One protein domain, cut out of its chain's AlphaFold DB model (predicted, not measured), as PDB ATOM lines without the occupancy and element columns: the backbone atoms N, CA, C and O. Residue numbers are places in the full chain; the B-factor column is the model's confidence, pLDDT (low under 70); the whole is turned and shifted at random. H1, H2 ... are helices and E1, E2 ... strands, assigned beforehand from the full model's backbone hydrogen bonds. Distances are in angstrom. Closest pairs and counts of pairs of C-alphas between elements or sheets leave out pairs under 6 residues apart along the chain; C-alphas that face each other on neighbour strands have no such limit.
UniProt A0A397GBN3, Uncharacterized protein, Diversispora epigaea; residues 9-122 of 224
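Overview. This is residues 9 to 122 of the 224 residues of an uncharacterized protein of Diversispora epigaea (UniProt A0A397GBN3). This is a loose, open frame of well-separated parts: on one side a small two-stranded hairpin, E1 and E2, with helix H1 leading into it, and on the far side two helices, H2 and H3, that make a corner and stick out with residues 70 to 86, 88 to 95 and 97 to 109. A long unnamed stretch, residues 41 to 76, joins the two sides and comes through the middle, and a second one, residues 102 to 116, leads from H3 to the short last helix H4. The printed part has 114 residues, with four named helices and two named strands in the order H1, E1, E2, H2, H3, H4; the sheet's order is E1 - E2, antiparallel. The class is mostly helix, with under half of the residues in named elements. The whole is loose, with a radius of gyration of the C-alphas of 18.6 A and spans of 44 by 39 by 37 A.

Arrangement. Begin at the sheet, where E1, residues 26 to 29, and E2, residues 37 to 40, form a hairpin of antiparallel strands at 150 degrees. Look there for N 27 and O 39, 2.9 A apart, and N 29 and O 37, 2.8 A apart, both within hydrogen-bond range. Just before E1 comes H1, residues 9 to 23; the closest C-alphas of the two are those of Leu 21 and Val 27, 7.6 A apart. Go next to H2, residues 77 to 88, and H3, residues 92 to 101: they are close but not clearly touching, about perpendicular at 77 degrees, with Ile 86 and Ala 92 the closest by C-alphas, 6.8 A apart. H4, residues 117 to 122, touches no helix and is apart from H3, E1 and E2. H1 is apart from H2, H3 and H4. In H1, H2, H3 and H4 every O i to N i+4 pair is within hydrogen-bond range.

Along the chain. Find C-alpha 26 at (-34.806, -8.360, 76.456), where E1 begins; E1 is 9.7 A long and E2 10.1 A. H1 begins at C-alpha 9, (-16.757, -26.353, 77.648), and runs 21.5 A. H2 runs 16.3 A and H3 14.3 A. H4, 8.6 A long, ends at C-alpha 122, (-5.958, -11.326, 73.457).

Size, cuts and confidence. The two C-alphas farthest apart are those of Glu 35 and Glu 78, 48.8 A. The printed part has no cut. The links E2 to H2, 36 residues, and H3 to H4, 15 residues, are long. The mean pLDDT of the printed part is 88.4; look for values under 70 at residues 9, 52 and 110 to 111.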
ATOM      1  N   GLY A   9     -15.301 -26.281  77.818       67.12
ATOM      2  CA  GLY A   9     -16.757 -26.353  77.648       67.12
ATOM      3  C   GLY A   9     -17.526 -25.303  78.459       67.12
ATOM      4  O   GLY A   9     -18.502 -24.734  77.964       67.12
ATOM      5  N   GLU A  10     -17.075 -24.997  79.674       74.94
ATOM      6  CA  GLU A  10     -17.678 -23.958  80.516       74.94
ATOM      7  C   GLU A  10     -17.404 -22.564  79.956       74.94
ATOM      8  O   GLU A  10     -18.317 -21.738  79.894       74.94
ATOM      9  N   TRP A  11     -16.189 -22.332  79.449       73.25
ATOM     10  CA  TRP A  11     -15.836 -21.106  78.734       73.25
ATOM     11  C   TRP A  11     -16.715 -20.871  77.506       73.25
ATOM     12  O   TRP A  11     -17.188 -19.757  77.284       73.25
ATOM     13  N   HIS A  12     -16.976 -21.918  76.717       74.12
ATOM     14  CA  HIS A  12     -17.863 -21.820  75.558       74.12
ATOM     15  C   HIS A  12     -19.292 -21.435  75.951       74.12
ATOM     16  O   HIS A  12     -19.883 -20.555  75.322       74.12
ATOM     17  N   ARG A  13     -19.835 -22.050  77.009       81.75
ATOM     18  CA  ARG A  13     -21.177 -21.731  77.509       81.75
ATOM     19  C   ARG A  13     -21.252 -20.301  78.038       81.75
ATOM     20  O   ARG A  13     -22.179 -19.576  77.689       81.75
ATOM     21  N   PHE A  14     -20.271 -19.898  78.842       83.88
ATOM     22  CA  PHE A  14     -20.211 -18.558  79.415       83.88
ATOM     23  C   PHE A  14     -20.095 -17.481  78.336       83.88
ATOM     24  O   PHE A  14     -20.855 -16.518  78.356       83.88
ATOM     25  N   ASN A  15     -19.212 -17.664  77.350       83.88
ATOM     26  CA  ASN A  15     -19.060 -16.704  76.257       83.88
ATOM     27  C   ASN A  15     -20.346 -16.577  75.422       83.88
ATOM     28  O   ASN A  15     -20.750 -15.475  75.060       83.88
ATOM     29  N   GLY A  16     -21.024 -17.698  75.148       85.62
ATOM     30  CA  GLY A  16     -22.328 -17.682  74.483       85.62
ATOM     31  C   GLY A  16     -23.376 -16.901  75.279       85.62
ATOM     32  O   GLY A  16     -24.085 -16.069  74.717       85.62
ATOM     33  N   TYR A  17     -23.417 -17.114  76.594       87.38
ATOM     34  CA  TYR A  17     -24.322 -16.408  77.494       87.38
ATOM     35  C   TYR A  17     -24.029 -14.903  77.573       87.38
ATOM     36  O   TYR A  17     -24.939 -14.095  77.416       87.38
ATOM     37  N   LEU A  18     -22.762 -14.503  77.725       88.00
ATOM     38  CA  LEU A  18     -22.367 -13.091  77.753       88.00
ATOM     39  C   LEU A  18     -22.735 -12.374  76.443       88.00
ATOM     40  O   LEU A  18     -23.226 -11.249  76.461       88.00
ATOM     41  N   LYS A  19     -22.560 -13.033  75.293       87.69
ATOM     42  CA  LYS A  19     -22.989 -12.482  73.999       87.69
ATOM     43  C   LYS A  19     -24.501 -12.319  73.897       87.69
ATOM     44  O   LYS A  19     -24.951 -11.329  73.321       87.69
ATOM     45  N   ALA A  20     -25.268 -13.269  74.432       88.12
ATOM     46  CA  ALA A  20     -26.724 -13.173  74.494       88.12
ATOM     47  C   ALA A  20     -27.145 -11.958  75.334       88.12
ATOM     48  O   ALA A  20     -27.879 -11.110  74.835       88.12
ATOM     49  N   LEU A  21     -26.553 -11.786  76.522       87.62
ATOM     50  CA  LEU A  21     -26.786 -10.620  77.384       87.62
ATOM     51  C   LEU A  21     -26.506  -9.278  76.695       87.62
ATOM     52  O   LEU A  21     -27.183  -8.297  76.963       87.62
ATOM     53  N   ILE A  22     -25.520  -9.213  75.798       87.62
ATOM     54  CA  ILE A  22     -25.202  -7.978  75.066       87.62
ATOM     55  C   ILE A  22     -26.194  -7.716  73.916       87.62
ATOM     56  O   ILE A  22     -26.366  -6.570  73.506       87.62
ATOM     57  N   THR A  23     -26.819  -8.752  73.342       85.50
ATOM     58  CA  THR A  23     -27.518  -8.644  72.043       85.50
ATOM     59  C   THR A  23     -29.022  -8.910  72.064       85.50
ATOM     60  O   THR A  23     -29.712  -8.426  71.171       85.50
ATOM     61  N   GLU A  24     -29.554  -9.649  73.040       85.75
ATOM     62  CA  GLU A  24     -30.950 -10.116  73.021       85.75
ATOM     63  C   GLU A  24     -31.984  -8.994  73.204       85.75
ATOM     64  O   GLU A  24     -33.147  -9.165  72.830       85.75
ATOM     65  N   GLY A  25     -31.592  -7.844  73.768       87.25
ATOM     66  CA  GLY A  25     -32.441  -6.653  73.924       87.25
ATOM     67  C   GLY A  25     -33.647  -6.838  74.855       87.25
ATOM     68  O   GLY A  25     -34.416  -5.900  75.070       87.25
ATOM     69  N   LYS A  26     -33.829  -8.037  75.420       91.88
ATOM     70  CA  LYS A  26     -34.806  -8.360  76.456       91.88
ATOM     71  C   LYS A  26     -34.193  -9.322  77.457       91.88
ATOM     72  O   LYS A  26     -33.570 -10.298  77.060       91.88
ATOM     73  N   VAL A  27     -34.483  -9.109  78.732       91.88
ATOM     74  CA  VAL A  27     -33.997  -9.944  79.831       91.88
ATOM     75  C   VAL A  27     -35.166 -10.454  80.668       91.88
ATOM     76  O   VAL A  27     -36.161  -9.753  80.871       91.88
ATOM     77  N   ALA A  28     -35.065 -11.704  81.120       91.88
ATOM     78  CA  ALA A  28     -35.974 -12.283  82.099       91.88
ATOM     79  C   ALA A  28     -35.378 -12.090  83.498       91.88
ATOM     80  O   ALA A  28     -34.291 -12.587  83.783       91.88
ATOM     81  N   ILE A  29     -36.078 -11.354  84.357       91.62
ATOM     82  CA  ILE A  29     -35.665 -11.080  85.731       91.62
ATOM     83  C   ILE A  29     -36.540 -11.908  86.663       91.62
ATOM     84  O   ILE A  29     -37.736 -11.649  86.809       91.62
ATOM     85  N   GLU A  30     -35.926 -12.890  87.311       93.94
ATOM     86  CA  GLU A  30     -36.549 -13.691  88.358       93.94
ATOM     87  C   GLU A  30     -36.158 -13.120  89.722       93.94
ATOM     88  O   GLU A  30     -34.999 -13.165  90.140       93.94
ATOM     89  N   ARG A  31     -37.130 -12.533  90.423       92.06
ATOM     90  CA  ARG A  31     -36.933 -12.028  91.784       92.06
ATOM     91  C   ARG A  31     -37.398 -13.090  92.767       92.06
ATOM     92  O   ARG A  31     -38.469 -13.662  92.603       92.06
ATOM     93  N   LYS A  32     -36.616 -13.324  93.821       94.06
ATOM     94  CA  LYS A  32     -36.934 -14.342  94.828       94.06
ATOM     95  C   LYS A  32     -38.347 -14.139  95.389       94.06
ATOM     96  O   LYS A  32     -38.640 -13.083  95.946       94.06
ATOM     97  N   GLY A  33     -39.179 -15.173  95.276       92.56
ATOM     98  CA  GLY A  33     -40.554 -15.170  95.786       92.56
ATOM     99  C   GLY A  33     -41.549 -14.363  94.950       92.56
ATOM    100  O   GLY A  33     -42.639 -14.085  95.437       92.56
ATOM    101  N   LEU A  34     -41.187 -13.973  93.726       94.19
ATOM    102  CA  LEU A  34     -42.044 -13.252  92.788       94.19
ATOM    103  C   LEU A  34     -42.017 -13.937  91.419       94.19
ATOM    104  O   LEU A  34     -41.107 -14.705  91.113       94.19
ATOM    105  N   GLU A  35     -43.008 -13.633  90.588       93.44
ATOM    106  CA  GLU A  35     -43.053 -14.115  89.209       93.44
ATOM    107  C   GLU A  35     -41.962 -13.470  88.342       93.44
ATOM    108  O   GLU A  35     -41.566 -12.316  88.541       93.44
ATOM    109  N   THR A  36     -41.487 -14.225  87.352       94.88
ATOM    110  CA  THR A  36     -40.476 -13.770  86.397       94.88
ATOM    111  C   THR A  36     -41.042 -12.702  85.467       94.88
ATOM    112  O   THR A  36     -42.044 -12.915  84.785       94.88
ATOM    113  N   LEU A  37     -40.352 -11.565  85.377       94.38
ATOM    114  CA  LEU A  37     -40.713 -10.462  84.489       94.38
ATOM    115  C   LEU A  37     -39.797 -10.434  83.270       94.38
ATOM    116  O   LEU A  37     -38.583 -10.566  83.404       94.38
ATOM    117  N   ARG A  38     -40.360 -10.203  82.080       93.19
ATOM    118  CA  ARG A  38     -39.582 -10.014  80.849       93.19
ATOM    119  C   ARG A  38     -39.597  -8.546  80.443       93.19
ATOM    120  O   ARG A  38     -40.649  -8.015  80.098       93.19
ATOM    121  N   LEU A  39     -38.434  -7.904  80.477       94.50
ATOM    122  CA  LEU A  39     -38.270  -6.466  80.249       94.50
ATOM    123  C   LEU A  39     -37.330  -6.207  79.073       94.50
ATOM    124  O   LEU A  39     -36.572  -7.093  78.684       94.50
ATOM    125  N   ASN A  40     -37.385  -4.998  78.510       94.69
ATOM    126  CA  ASN A  40     -36.371  -4.545  77.557       94.69
ATOM    127  C   ASN A  40     -35.042  -4.342  78.291       94.69
ATOM    128  O   ASN A  40     -35.022  -3.768  79.380       94.69
ATOM    129  N   ASP A  41     -33.959  -4.816  77.684       91.81
ATOM    130  CA  ASP A  41     -32.615  -4.713  78.234       91.81
ATOM    131  C   ASP A  41     -31.876  -3.518  77.620       91.81
ATOM    132  O   ASP A  41     -31.777  -3.391  76.399       91.81
ATOM    133  N   PHE A  42     -31.369  -2.648  78.489       90.31
ATOM    134  CA  PHE A  42     -30.560  -1.477  78.143       90.31
ATOM    135  C   PHE A  42     -29.174  -1.541  78.803       90.31
ATOM    136  O   PHE A  42     -28.504  -0.519  78.954       90.31
ATOM    137  N   SER A  43     -28.762  -2.729  79.253       90.06
ATOM    138  CA  SER A  43     -27.513  -2.932  79.977       90.06
ATOM    139  C   SER A  43     -26.297  -2.678  79.089       90.06
ATOM    140  O   SER A  43     -26.200  -3.168  77.966       90.06
ATOM    141  N   CYS A  44     -25.324  -1.958  79.645       88.25
ATOM    142  CA  CYS A  44     -23.987  -1.799  79.086       88.25
ATOM    143  C   CYS A  44     -22.980  -2.404  80.064       88.25
ATOM    144  O   CYS A  44     -22.994  -2.080  81.251       88.25
ATOM    145  N   TYR A  45     -22.094  -3.265  79.569       89.31
ATOM    146  CA  TYR A  45     -21.147  -3.995  80.408       89.31
ATOM    147  C   TYR A  45     -19.757  -3.356  80.348       89.31
ATOM    148  O   TYR A  45     -19.187  -3.187  79.271       89.31
ATOM    149  N   MET A  46     -19.197  -3.045  81.519       91.31
ATOM    150  CA  MET A  46     -17.787  -2.691  81.691       91.31
ATOM    151  C   MET A  46     -17.126  -3.764  82.552       91.31
ATOM    152  O   MET A  46     -17.555  -4.009  83.677       91.31
ATOM    153  N   ILE A  47     -16.096  -4.413  82.013       88.94
ATOM    154  CA  ILE A  47     -15.365  -5.485  82.693       88.94
ATOM    155  C   ILE A  47     -13.965  -4.968  82.993       88.94
ATOM    156  O   ILE A  47     -13.265  -4.503  82.095       88.94
ATOM    157  N   THR A  48     -13.564  -5.053  84.258       89.88
ATOM    158  CA  THR A  48     -12.211  -4.723  84.709       89.88
ATOM    159  C   THR A  48     -11.582  -5.980  85.287       89.88
ATOM    160  O   THR A  48     -12.218  -6.707  86.045       89.88
ATOM    161  N   SER A  49     -10.353  -6.280  84.881       86.00
ATOM    162  CA  SER A  49      -9.594  -7.418  85.390       86.00
ATOM    163  C   SER A  49      -8.107  -7.109  85.301       86.00
ATOM    164  O   SER A  49      -7.673  -6.343  84.442       86.00
ATOM    165  N   ASN A  50      -7.339  -7.718  86.198       83.25
ATOM    166  CA  ASN A  50      -5.878  -7.693  86.163       83.25
ATOM    167  C   ASN A  50      -5.301  -8.857  85.336       83.25
ATOM    168  O   ASN A  50      -4.084  -8.986  85.246       83.25
ATOM    169  N   GLN A  51      -6.156  -9.723  84.780       77.88
ATOM    170  CA  GLN A  51      -5.762 -10.828  83.908       77.88
ATOM    171  C   GLN A  51      -5.633 -10.362  82.452       77.88
ATOM    172  O   GLN A  51      -6.410  -9.535  81.980       77.88
ATOM    173  N   ASP A  52      -4.710 -10.974  81.710       67.81
ATOM    174  CA  ASP A  52      -4.435 -10.655  80.299       67.81
ATOM    175  C   ASP A  52      -5.598 -10.975  79.338       67.81
ATOM    176  O   ASP A  52      -5.671 -10.442  78.227       67.81
ATOM    177  N   ALA A  53      -6.482 -11.898  79.722       71.12
ATOM    178  CA  ALA A  53      -7.552 -12.415  78.872       71.12
ATOM    179  C   ALA A  53      -8.797 -12.788  79.703       71.12
ATOM    180  O   ALA A  53      -9.116 -13.970  79.830       71.12
ATOM    181  N   PRO A  54      -9.513 -11.803  80.279       73.69
ATOM    182  CA  PRO A  54     -10.609 -12.066  81.217       73.69
ATOM    183  C   PRO A  54     -11.865 -12.636  80.549       73.69
ATOM    184  O   PRO A  54     -12.698 -13.246  81.210       73.69
ATOM    185  N   ILE A  55     -12.016 -12.435  79.238       84.62
ATOM    186  CA  ILE A  55     -13.120 -12.975  78.445       84.62
ATOM    187  C   ILE A  55     -12.606 -13.523  77.119       84.62
ATOM    188  O   ILE A  55     -11.621 -13.030  76.562       84.62
ATOM    189  N   LYS A  56     -13.306 -14.527  76.587       84.31
ATOM    190  CA  LYS A  56     -13.044 -15.051  75.247       84.31
ATOM    191  C   LYS A  56     -13.556 -14.075  74.188       84.31
ATOM    192  O   LYS A  56     -14.727 -13.713  74.194       84.31
ATOM    193  N   ILE A  57     -12.688 -13.691  73.262       85.12
ATOM    194  CA  ILE A  57     -12.990 -12.806  72.140       85.12
ATOM    195  C   ILE A  57     -12.798 -13.622  70.872       85.12
ATOM    196  O   ILE A  57     -11.687 -14.012  70.524       85.12
ATOM    197  N   ASP A  58     -13.902 -13.912  70.194       80.06
ATOM    198  CA  ASP A  58     -13.844 -14.683  68.958       80.06
ATOM    199  C   ASP A  58     -13.421 -13.807  67.772       80.06
ATOM    200  O   ASP A  58     -13.624 -12.588  67.757       80.06
ATOM    201  N   ALA A  59     -12.873 -14.467  66.752       75.62
ATOM    202  CA  ALA A  59     -12.627 -13.893  65.437       75.62
ATOM    203  C   ALA A  59     -13.853 -13.119  64.922       75.62
ATOM    204  O   ALA A  59     -14.970 -13.640  64.920       75.62
ATOM    205  N   GLY A  60     -13.647 -11.867  64.510       76.56
ATOM    206  CA  GLY A  60     -14.716 -10.994  64.018       76.56
ATOM    207  C   GLY A  60     -15.706 -10.489  65.079       76.56
ATOM    208  O   GLY A  60     -16.733  -9.914  64.710       76.56
ATOM    209  N   ASP A  61     -15.450 -10.672  66.382       81.44
ATOM    210  CA  ASP A  61     -16.329 -10.108  67.409       81.44
ATOM    211  C   ASP A  61     -16.311  -8.570  67.365       81.44
ATOM    212  O   ASP A  61     -15.279  -7.925  67.562       81.44
ATOM    213  N   ALA A  62     -17.478  -7.975  67.123       83.31
ATOM    214  CA  ALA A  62     -17.678  -6.529  67.049       83.31
ATOM    215  C   ALA A  62     -18.414  -5.957  68.276       83.31
ATOM    216  O   ALA A  62     -18.955  -4.857  68.200       83.31
ATOM    217  N   ARG A  63     -18.472  -6.699  69.392       85.50
ATOM    218  CA  ARG A  63     -19.193  -6.326  70.625       85.50
ATOM    219  C   ARG A  63     -18.259  -5.789  71.704       85.50
ATOM    220  O   ARG A  63     -18.687  -5.006  72.545       85.50
ATOM    221  N   VAL A  64     -16.996  -6.215  71.679       87.25
ATOM    222  CA  VAL A  64     -16.003  -5.891  72.708       87.25
ATOM    223  C   VAL A  64     -14.943  -4.924  72.178       87.25
ATOM    224  O   VAL A  64     -14.386  -5.114  71.091       87.25
ATOM    225  N   VAL A  65     -14.625  -3.916  72.990       88.25
ATOM    226  CA  VAL A  65     -13.409  -3.101  72.893       88.25
ATOM    227  C   VAL A  65     -12.548  -3.365  74.131       88.25
ATOM    228  O   VAL A  65     -13.072  -3.439  75.240       88.25
ATOM    229  N   CYS A  66     -11.239  -3.538  73.947       88.62
ATOM    230  CA  CYS A  66     -10.305  -3.826  75.040       88.62
ATOM    231  C   CYS A  66      -9.345  -2.658  75.230       88.62
ATOM    232  O   CYS A  66      -8.744  -2.197  74.260       88.62
ATOM    233  N   PHE A  67      -9.168  -2.195  76.462       88.69
ATOM    234  CA  PHE A  67      -8.261  -1.095  76.770       88.69
ATOM    235  C   PHE A  67      -7.120  -1.588  77.647       88.69
ATOM    236  O   PHE A  67      -7.356  -2.064  78.754       88.69
ATOM    237  N   ASP A  68      -5.892  -1.430  77.152       86.56
ATOM    238  CA  ASP A  68      -4.693  -1.616  77.963       86.56
ATOM    239  C   ASP A  68      -4.455  -0.332  78.767       86.56
ATOM    240  O   ASP A  68      -4.148   0.727  78.209       86.56
ATOM    241  N   VAL A  69      -4.703  -0.403  80.074       87.25
ATOM    242  CA  VAL A  69      -4.601   0.747  80.974       87.25
ATOM    243  C   VAL A  69      -3.198   0.796  81.566       87.25
ATOM    244  O   VAL A  69      -2.743  -0.130  82.232       87.25
ATOM    245  N   SER A  70      -2.521   1.927  81.368       88.38
ATOM    246  CA  SER A  70      -1.160   2.151  81.860       88.38
ATOM    247  C   SER A  70      -1.021   1.923  83.370       88.38
ATOM    248  O   SER A  70      -1.788   2.453  84.175       88.38
ATOM    249  N   ALA A  71       0.064   1.252  83.764       90.31
ATOM    250  CA  ALA A  71       0.455   1.075  85.161       90.31
ATOM    251  C   ALA A  71       1.015   2.351  85.832       90.31
ATOM    252  O   ALA A  71       1.447   2.281  86.978       90.31
ATOM    253  N   ARG A  72       1.010   3.514  85.160       94.50
ATOM    254  CA  ARG A  72       1.639   4.766  85.635       94.50
ATOM    255  C   ARG A  72       1.218   5.216  87.040       94.50
ATOM    256  O   ARG A  72       2.016   5.820  87.742       94.50
ATOM    257  N   CYS A  73      -0.028   4.951  87.435       93.38
ATOM    258  CA  CYS A  73      -0.558   5.347  88.744       93.38
ATOM    259  C   CYS A  73      -0.515   4.200  89.764       93.38
ATOM    260  O   CYS A  73      -1.013   4.357  90.872       93.38
ATOM    261  N   ARG A  74       0.043   3.032  89.419       93.44
ATOM    262  CA  ARG A  74       0.079   1.872  90.317       93.44
ATOM    263  C   ARG A  74       0.860   2.220  91.587       93.44
ATOM    264  O   ARG A  74       2.018   2.608  91.510       93.44
ATOM    265  N   GLY A  75       0.216   2.065  92.744       95.06
ATOM    266  CA  GLY A  75       0.806   2.381  94.051       95.06
ATOM    267  C   GLY A  75       0.898   3.876  94.378       95.06
ATOM    268  O   GLY A  75       1.369   4.216  95.457       95.06
ATOM    269  N   ASN A  76       0.445   4.771  93.493       96.31
ATOM    270  CA  ASN A  76       0.432   6.210  93.751       96.31
ATOM    271  C   ASN A  76      -0.819   6.591  94.556       96.31
ATOM    272  O   ASN A  76      -1.849   6.943  93.981       96.31
ATOM    273  N   THR A  77      -0.731   6.486  95.881       97.12
ATOM    274  CA  THR A  77      -1.840   6.791  96.798       97.12
ATOM    275  C   THR A  77      -2.273   8.252  96.697       97.12
ATOM    276  O   THR A  77      -3.452   8.504  96.499       97.12
ATOM    277  N   GLU A  78      -1.334   9.202  96.660       97.69
ATOM    278  CA  GLU A  78      -1.634  10.643  96.560       97.69
ATOM    279  C   GLU A  78      -2.444  11.018  95.307       97.69
ATOM    280  O   GLU A  78      -3.232  11.966  95.299       97.69
ATOM    281  N   TYR A  79      -2.232  10.313  94.193       97.19
ATOM    282  CA  TYR A  79      -3.058  10.479  92.999       97.19
ATOM    283  C   TYR A  79      -4.497  10.012  93.244       97.19
ATOM    284  O   TYR A  79      -5.431  10.712  92.853       97.19
ATOM    285  N   PHE A  80      -4.676   8.844  93.864       96.75
ATOM    286  CA  PHE A  80      -6.000   8.275  94.109       96.75
ATOM    287  C   PHE A  80      -6.763   9.002  95.216       96.75
ATOM    288  O   PHE A  80      -7.971   9.151  95.076       96.75
ATOM    289  N   ASP A  81      -6.074   9.522  96.232       97.50
ATOM    290  CA  ASP A  81      -6.680  10.337  97.286       97.50
ATOM    291  C   ASP A  81      -7.280  11.614  96.681       97.50
ATOM    292  O   ASP A  81      -8.475  11.869  96.810       97.50
ATOM    293  N   ARG A  82      -6.491  12.346  95.877       97.38
ATOM    294  CA  ARG A  82      -6.983  13.522  95.136       97.38
ATOM    295  C   ARG A  82      -8.112  13.184  94.167       97.38
ATOM    296  O   ARG A  82      -9.038  13.972  93.998       97.38
ATOM    297  N   LEU A  83      -8.031  12.041  93.482       95.19
ATOM    298  CA  LEU A  83      -9.099  11.599  92.587       95.19
ATOM    299  C   LEU A  83     -10.391  11.325  93.367       95.19
ATOM    300  O   LEU A  83     -11.456  11.711  92.899       95.19
ATOM    301  N   GLY A  84     -10.294  10.700  94.543       95.31
ATOM    302  CA  GLY A  84     -11.417  10.481  95.451       95.31
ATOM    303  C   GLY A  84     -12.072  11.795  95.866       95.31
ATOM    304  O   GLY A  84     -13.264  11.967  95.648       95.31
ATOM    305  N   GLU A  85     -11.280  12.766  96.329       96.06
ATOM    306  CA  GLU A  85     -11.777  14.099  96.707       96.06
ATOM    307  C   GLU A  85     -12.524  14.803  95.561       96.06
ATOM    308  O   GLU A  85     -13.569  15.416  95.775       96.06
ATOM    309  N   ILE A  86     -12.016  14.698  94.325       94.88
ATOM    310  CA  ILE A  86     -12.685  15.256  93.140       94.88
ATOM    311  C   ILE A  86     -14.018  14.549  92.878       94.88
ATOM    312  O   ILE A  86     -14.992  15.213  92.531       94.88
ATOM    313  N   LEU A  87     -14.064  13.221  93.004       93.81
ATOM    314  CA  LEU A  87     -15.271  12.430  92.755       93.81
ATOM    315  C   LEU A  87     -16.336  12.616  93.846       93.81
ATOM    316  O   LEU A  87     -17.523  12.546  93.530       93.81
ATOM    317  N   ASP A  88     -15.924  12.897  95.082       95.69
ATOM    318  CA  ASP A  88     -16.810  13.144  96.225       95.69
ATOM    319  C   ASP A  88     -17.408  14.562  96.231       95.69
ATOM    320  O   ASP A  88     -18.342  14.851  96.986       95.69
ATOM    321  N   HIS A  89     -16.909  15.465  95.380       95.88
ATOM    322  CA  HIS A  89     -17.462  16.808  95.264       95.88
ATOM    323  C   HIS A  89     -18.924  16.755  94.764       95.88
ATOM    324  O   HIS A  89     -19.189  16.122  93.738       95.88
ATOM    325  N   PRO A  90     -19.883  17.471  95.393       95.62
ATOM    326  CA  PRO A  90     -21.309  17.407  95.035       95.62
ATOM    327  C   PRO A  90     -21.611  17.656  93.549       95.62
ATOM    328  O   PRO A  90     -22.501  17.031  92.973       95.62
ATOM    329  N   ASP A  91     -20.835  18.536  92.915       95.06
ATOM    330  CA  ASP A  91     -21.012  18.894  91.502       95.06
ATOM    331  C   ASP A  91     -20.346  17.921  90.513       95.06
ATOM    332  O   ASP A  91     -20.611  18.003  89.311       95.06
ATOM    333  N   ALA A  92     -19.487  17.001  90.969       94.06
ATOM    334  CA  ALA A  92     -18.655  16.169  90.095       94.06
ATOM    335  C   ALA A  92     -19.490  15.365  89.088       94.06
ATOM    336  O   ALA A  92     -19.212  15.370  87.884       94.06
ATOM    337  N   LEU A  93     -20.572  14.741  89.563       91.50
ATOM    338  CA  LEU A  93     -21.492  13.983  88.716       91.50
ATOM    339  C   LEU A  93     -22.163  14.874  87.661       91.50
ATOM    340  O   LEU A  93     -22.281  14.476  86.501       91.50
ATOM    341  N   GLY A  94     -22.572  16.085  88.048       95.56
ATOM    342  CA  GLY A  94     -23.201  17.052  87.149       95.56
ATOM    343  C   GLY A  94     -22.258  17.502  86.035       95.56
ATOM    344  O   GLY A  94     -22.651  17.534  84.869       95.56
ATOM    345  N   VAL A  95     -20.993  17.768  86.372       95.50
ATOM    346  CA  VAL A  95     -19.952  18.152  85.407       95.50
ATOM    347  C   VAL A  95     -19.676  17.024  84.413       95.50
ATOM    348  O   VAL A  95     -19.678  17.256  83.203       95.50
ATOM    349  N   VAL A  96     -19.490  15.790  84.898       93.94
ATOM    350  CA  VAL A  96     -19.251  14.626  84.028       93.94
ATOM    351  C   VAL A  96     -20.449  14.381  83.111       93.94
ATOM    352  O   VAL A  96     -20.271  14.205  81.906       93.94
ATOM    353  N   MET A  97     -21.671  14.421  83.646       94.94
ATOM    354  CA  MET A  97     -22.881  14.216  82.850       94.94
ATOM    355  C   MET A  97     -23.056  15.309  81.792       94.94
ATOM    356  O   MET A  97     -23.362  15.000  80.641       94.94
ATOM    357  N   SER A  98     -22.810  16.572  82.148       96.88
ATOM    358  CA  SER A  98     -22.856  17.696  81.208       96.88
ATOM    359  C   SER A  98     -21.884  17.490  80.044       96.88
ATOM    360  O   SER A  98     -22.285  17.597  78.885       96.88
ATOM    361  N   TYR A  99     -20.644  17.089  80.342       96.31
ATOM    362  CA  TYR A  99     -19.643  16.776  79.324       96.31
ATOM    363  C   TYR A  99     -20.058  15.611  78.413       96.31
ATOM    364  O   TYR A  99     -19.866  15.682  77.197       96.31
ATOM    365  N   LEU A 100     -20.615  14.531  78.975       94.81
ATOM    366  CA  LEU A 100     -21.055  13.365  78.203       94.81
ATOM    367  C   LEU A 100     -22.251  13.696  77.300       94.81
ATOM    368  O   LEU A 100     -22.264  13.292  76.137       94.81
ATOM    369  N   LEU A 101     -23.221  14.466  77.801       95.25
ATOM    370  CA  LEU A 101     -24.388  14.913  77.036       95.25
ATOM    371  C   LEU A 101     -24.034  15.935  75.950       95.25
ATOM    372  O   LEU A 101     -24.731  16.009  74.941       95.25
ATOM    373  N   SER A 102     -22.956  16.706  76.120       96.12
ATOM    374  CA  SER A 102     -22.512  17.694  75.130       96.12
ATOM    375  C   SER A 102     -21.690  17.098  73.980       96.12
ATOM    376  O   SER A 102     -21.211  17.839  73.121       96.12
ATOM    377  N   ARG A 103     -21.445  15.779  73.960       94.50
ATOM    378  CA  ARG A 103     -20.671  15.132  72.892       94.50
ATOM    379  C   ARG A 103     -21.487  15.065  71.600       94.50
ATOM    380  O   ARG A 103     -22.563  14.479  71.574       94.50
ATOM    381  N   ASP A 104     -20.933  15.578  70.501       93.62
ATOM    382  CA  ASP A 104     -21.484  15.327  69.164       93.62
ATOM    383  C   ASP A 104     -21.221  13.870  68.752       93.62
ATOM    384  O   ASP A 104     -20.076  13.451  68.558       93.62
ATOM    385  N   LEU A 105     -22.300  13.097  68.625       91.00
ATOM    386  CA  LEU A 105     -22.279  11.692  68.218       91.00
ATOM    387  C   LEU A 105     -22.790  11.487  66.785       91.00
ATOM    388  O   LEU A 105     -22.937  10.347  66.355       91.00
ATOM    389  N   THR A 106     -23.016  12.550  66.006       91.75
ATOM    390  CA  THR A 106     -23.620  12.463  64.660       91.75
ATOM    391  C   THR A 106     -22.821  11.563  63.710       91.75
ATOM    392  O   THR A 106     -23.378  10.893  62.843       91.75
ATOM    393  N   LYS A 107     -21.494  11.508  63.880       88.38
ATOM    394  CA  LYS A 107     -20.592  10.658  63.082       88.38
ATOM    395  C   LYS A 107     -20.301   9.293  63.721       88.38
ATOM    396  O   LYS A 107     -19.593   8.485  63.116       88.38
ATOM    397  N   TRP A 108     -20.808   9.029  64.925       84.56
ATOM    398  CA  TRP A 108     -20.545   7.792  65.658       84.56
ATOM    399  C   TRP A 108     -21.305   6.612  65.045       84.56
ATOM    400  O   TRP A 108     -22.499   6.693  64.765       84.56
ATOM    401  N   LYS A 109     -20.611   5.487  64.843       80.12
ATOM    402  CA  LYS A 109     -21.186   4.258  64.281       80.12
ATOM    403  C   LYS A 109     -21.060   3.124  65.292       80.12
ATOM    404  O   LYS A 109     -19.976   2.581  65.466       80.12
ATOM    405  N   LEU A 110     -22.185   2.721  65.886       69.56
ATOM    406  CA  LEU A 110     -22.248   1.676  66.922       69.56
ATOM    407  C   LEU A 110     -21.662   0.319  66.484       69.56
ATOM    408  O   LEU A 110     -21.147  -0.413  67.317       69.56
ATOM    409  N   GLY A 111     -21.692  -0.006  65.188       68.62
ATOM    410  CA  GLY A 111     -21.174  -1.276  64.657       68.62
ATOM    411  C   GLY A 111     -19.690  -1.285  64.269       68.62
ATOM    412  O   GLY A 111     -19.215  -2.293  63.757       68.62
ATOM    413  N   LYS A 112     -18.960  -0.174  64.444       76.56
ATOM    414  CA  LYS A 112     -17.527  -0.083  64.117       76.56
ATOM    415  C   LYS A 112     -16.714   0.207  65.372       76.56
ATOM    416  O   LYS A 112     -16.240   1.324  65.565       76.56
ATOM    417  N   LEU A 113     -16.567  -0.804  66.224       83.06
ATOM    418  CA  LEU A 113     -15.656  -0.706  67.361       83.06
ATOM    419  C   LEU A 113     -14.200  -0.661  66.875       83.06
ATOM    420  O   LEU A 113     -13.856  -1.365  65.920       83.06
ATOM    421  N   PRO A 114     -13.337   0.146  67.515       83.62
ATOM    422  CA  PRO A 114     -11.923   0.172  67.182       83.62
ATOM    423  C   PRO A 114     -11.284  -1.177  67.513       83.62
ATOM    424  O   PRO A 114     -11.560  -1.768  68.562       83.62
ATOM    425  N   ASN A 115     -10.403  -1.645  66.631       83.06
ATOM    426  CA  ASN A 115      -9.552  -2.778  66.948       83.06
ATOM    427  C   ASN A 115      -8.324  -2.274  67.706       83.06
ATOM    428  O   ASN A 115      -7.495  -1.553  67.153       83.06
ATOM    429  N   THR A 116      -8.249  -2.585  68.996       87.25
ATOM    430  CA  THR A 116      -7.147  -2.147  69.852       87.25
ATOM    431  C   THR A 116      -6.051  -3.204  69.882       87.25
ATOM    432  O   THR A 116      -6.322  -4.397  69.757       87.25
ATOM    433  N   LYS A 117      -4.807  -2.784  70.137       86.00
ATOM    434  CA  LYS A 117      -3.674  -3.707  70.291       86.00
ATOM    435  C   LYS A 117      -3.943  -4.802  71.327       86.00
ATOM    436  O   LYS A 117      -3.643  -5.967  71.085       86.00
ATOM    437  N   MET A 118      -4.561  -4.437  72.453       86.50
ATOM    438  CA  MET A 118      -4.958  -5.398  73.484       86.50
ATOM    439  C   MET A 118      -5.921  -6.446  72.932       86.50
ATOM    440  O   MET A 118      -5.701  -7.630  73.145       86.50
ATOM    441  N   LYS A 119      -6.950  -6.026  72.184       87.00
ATOM    442  CA  LYS A 119      -7.926  -6.944  71.594       87.00
ATOM    443  C   LYS A 119      -7.252  -7.938  70.648       87.00
ATOM    444  O   LYS A 119      -7.437  -9.140  70.820       87.00
ATOM    445  N   THR A 120      -6.423  -7.454  69.721       85.62
ATOM    446  CA  THR A 120      -5.666  -8.308  68.791       85.62
ATOM    447  C   THR A 120      -4.775  -9.300  69.546       85.62
ATOM    448  O   THR A 120      -4.817 -10.498  69.276       85.62
ATOM    449  N   ASN A 121      -4.028  -8.837  70.553       85.06
ATOM    450  CA  ASN A 121      -3.161  -9.693  71.368       85.06
ATOM    451  C   ASN A 121      -3.945 -10.755  72.153       85.06
ATOM    452  O   ASN A 121      -3.528 -11.911  72.215       85.06
ATOM    453  N   THR A 122      -5.082 -10.387  72.746       86.44
ATOM    454  CA  THR A 122      -5.958 -11.326  73.457       86.44
ATOM    455  C   THR A 122      -6.500 -12.389  72.500       86.44
ATOM    456  O   THR A 122      -6.457 -13.573  72.827       86.44
TER     457      THR A 122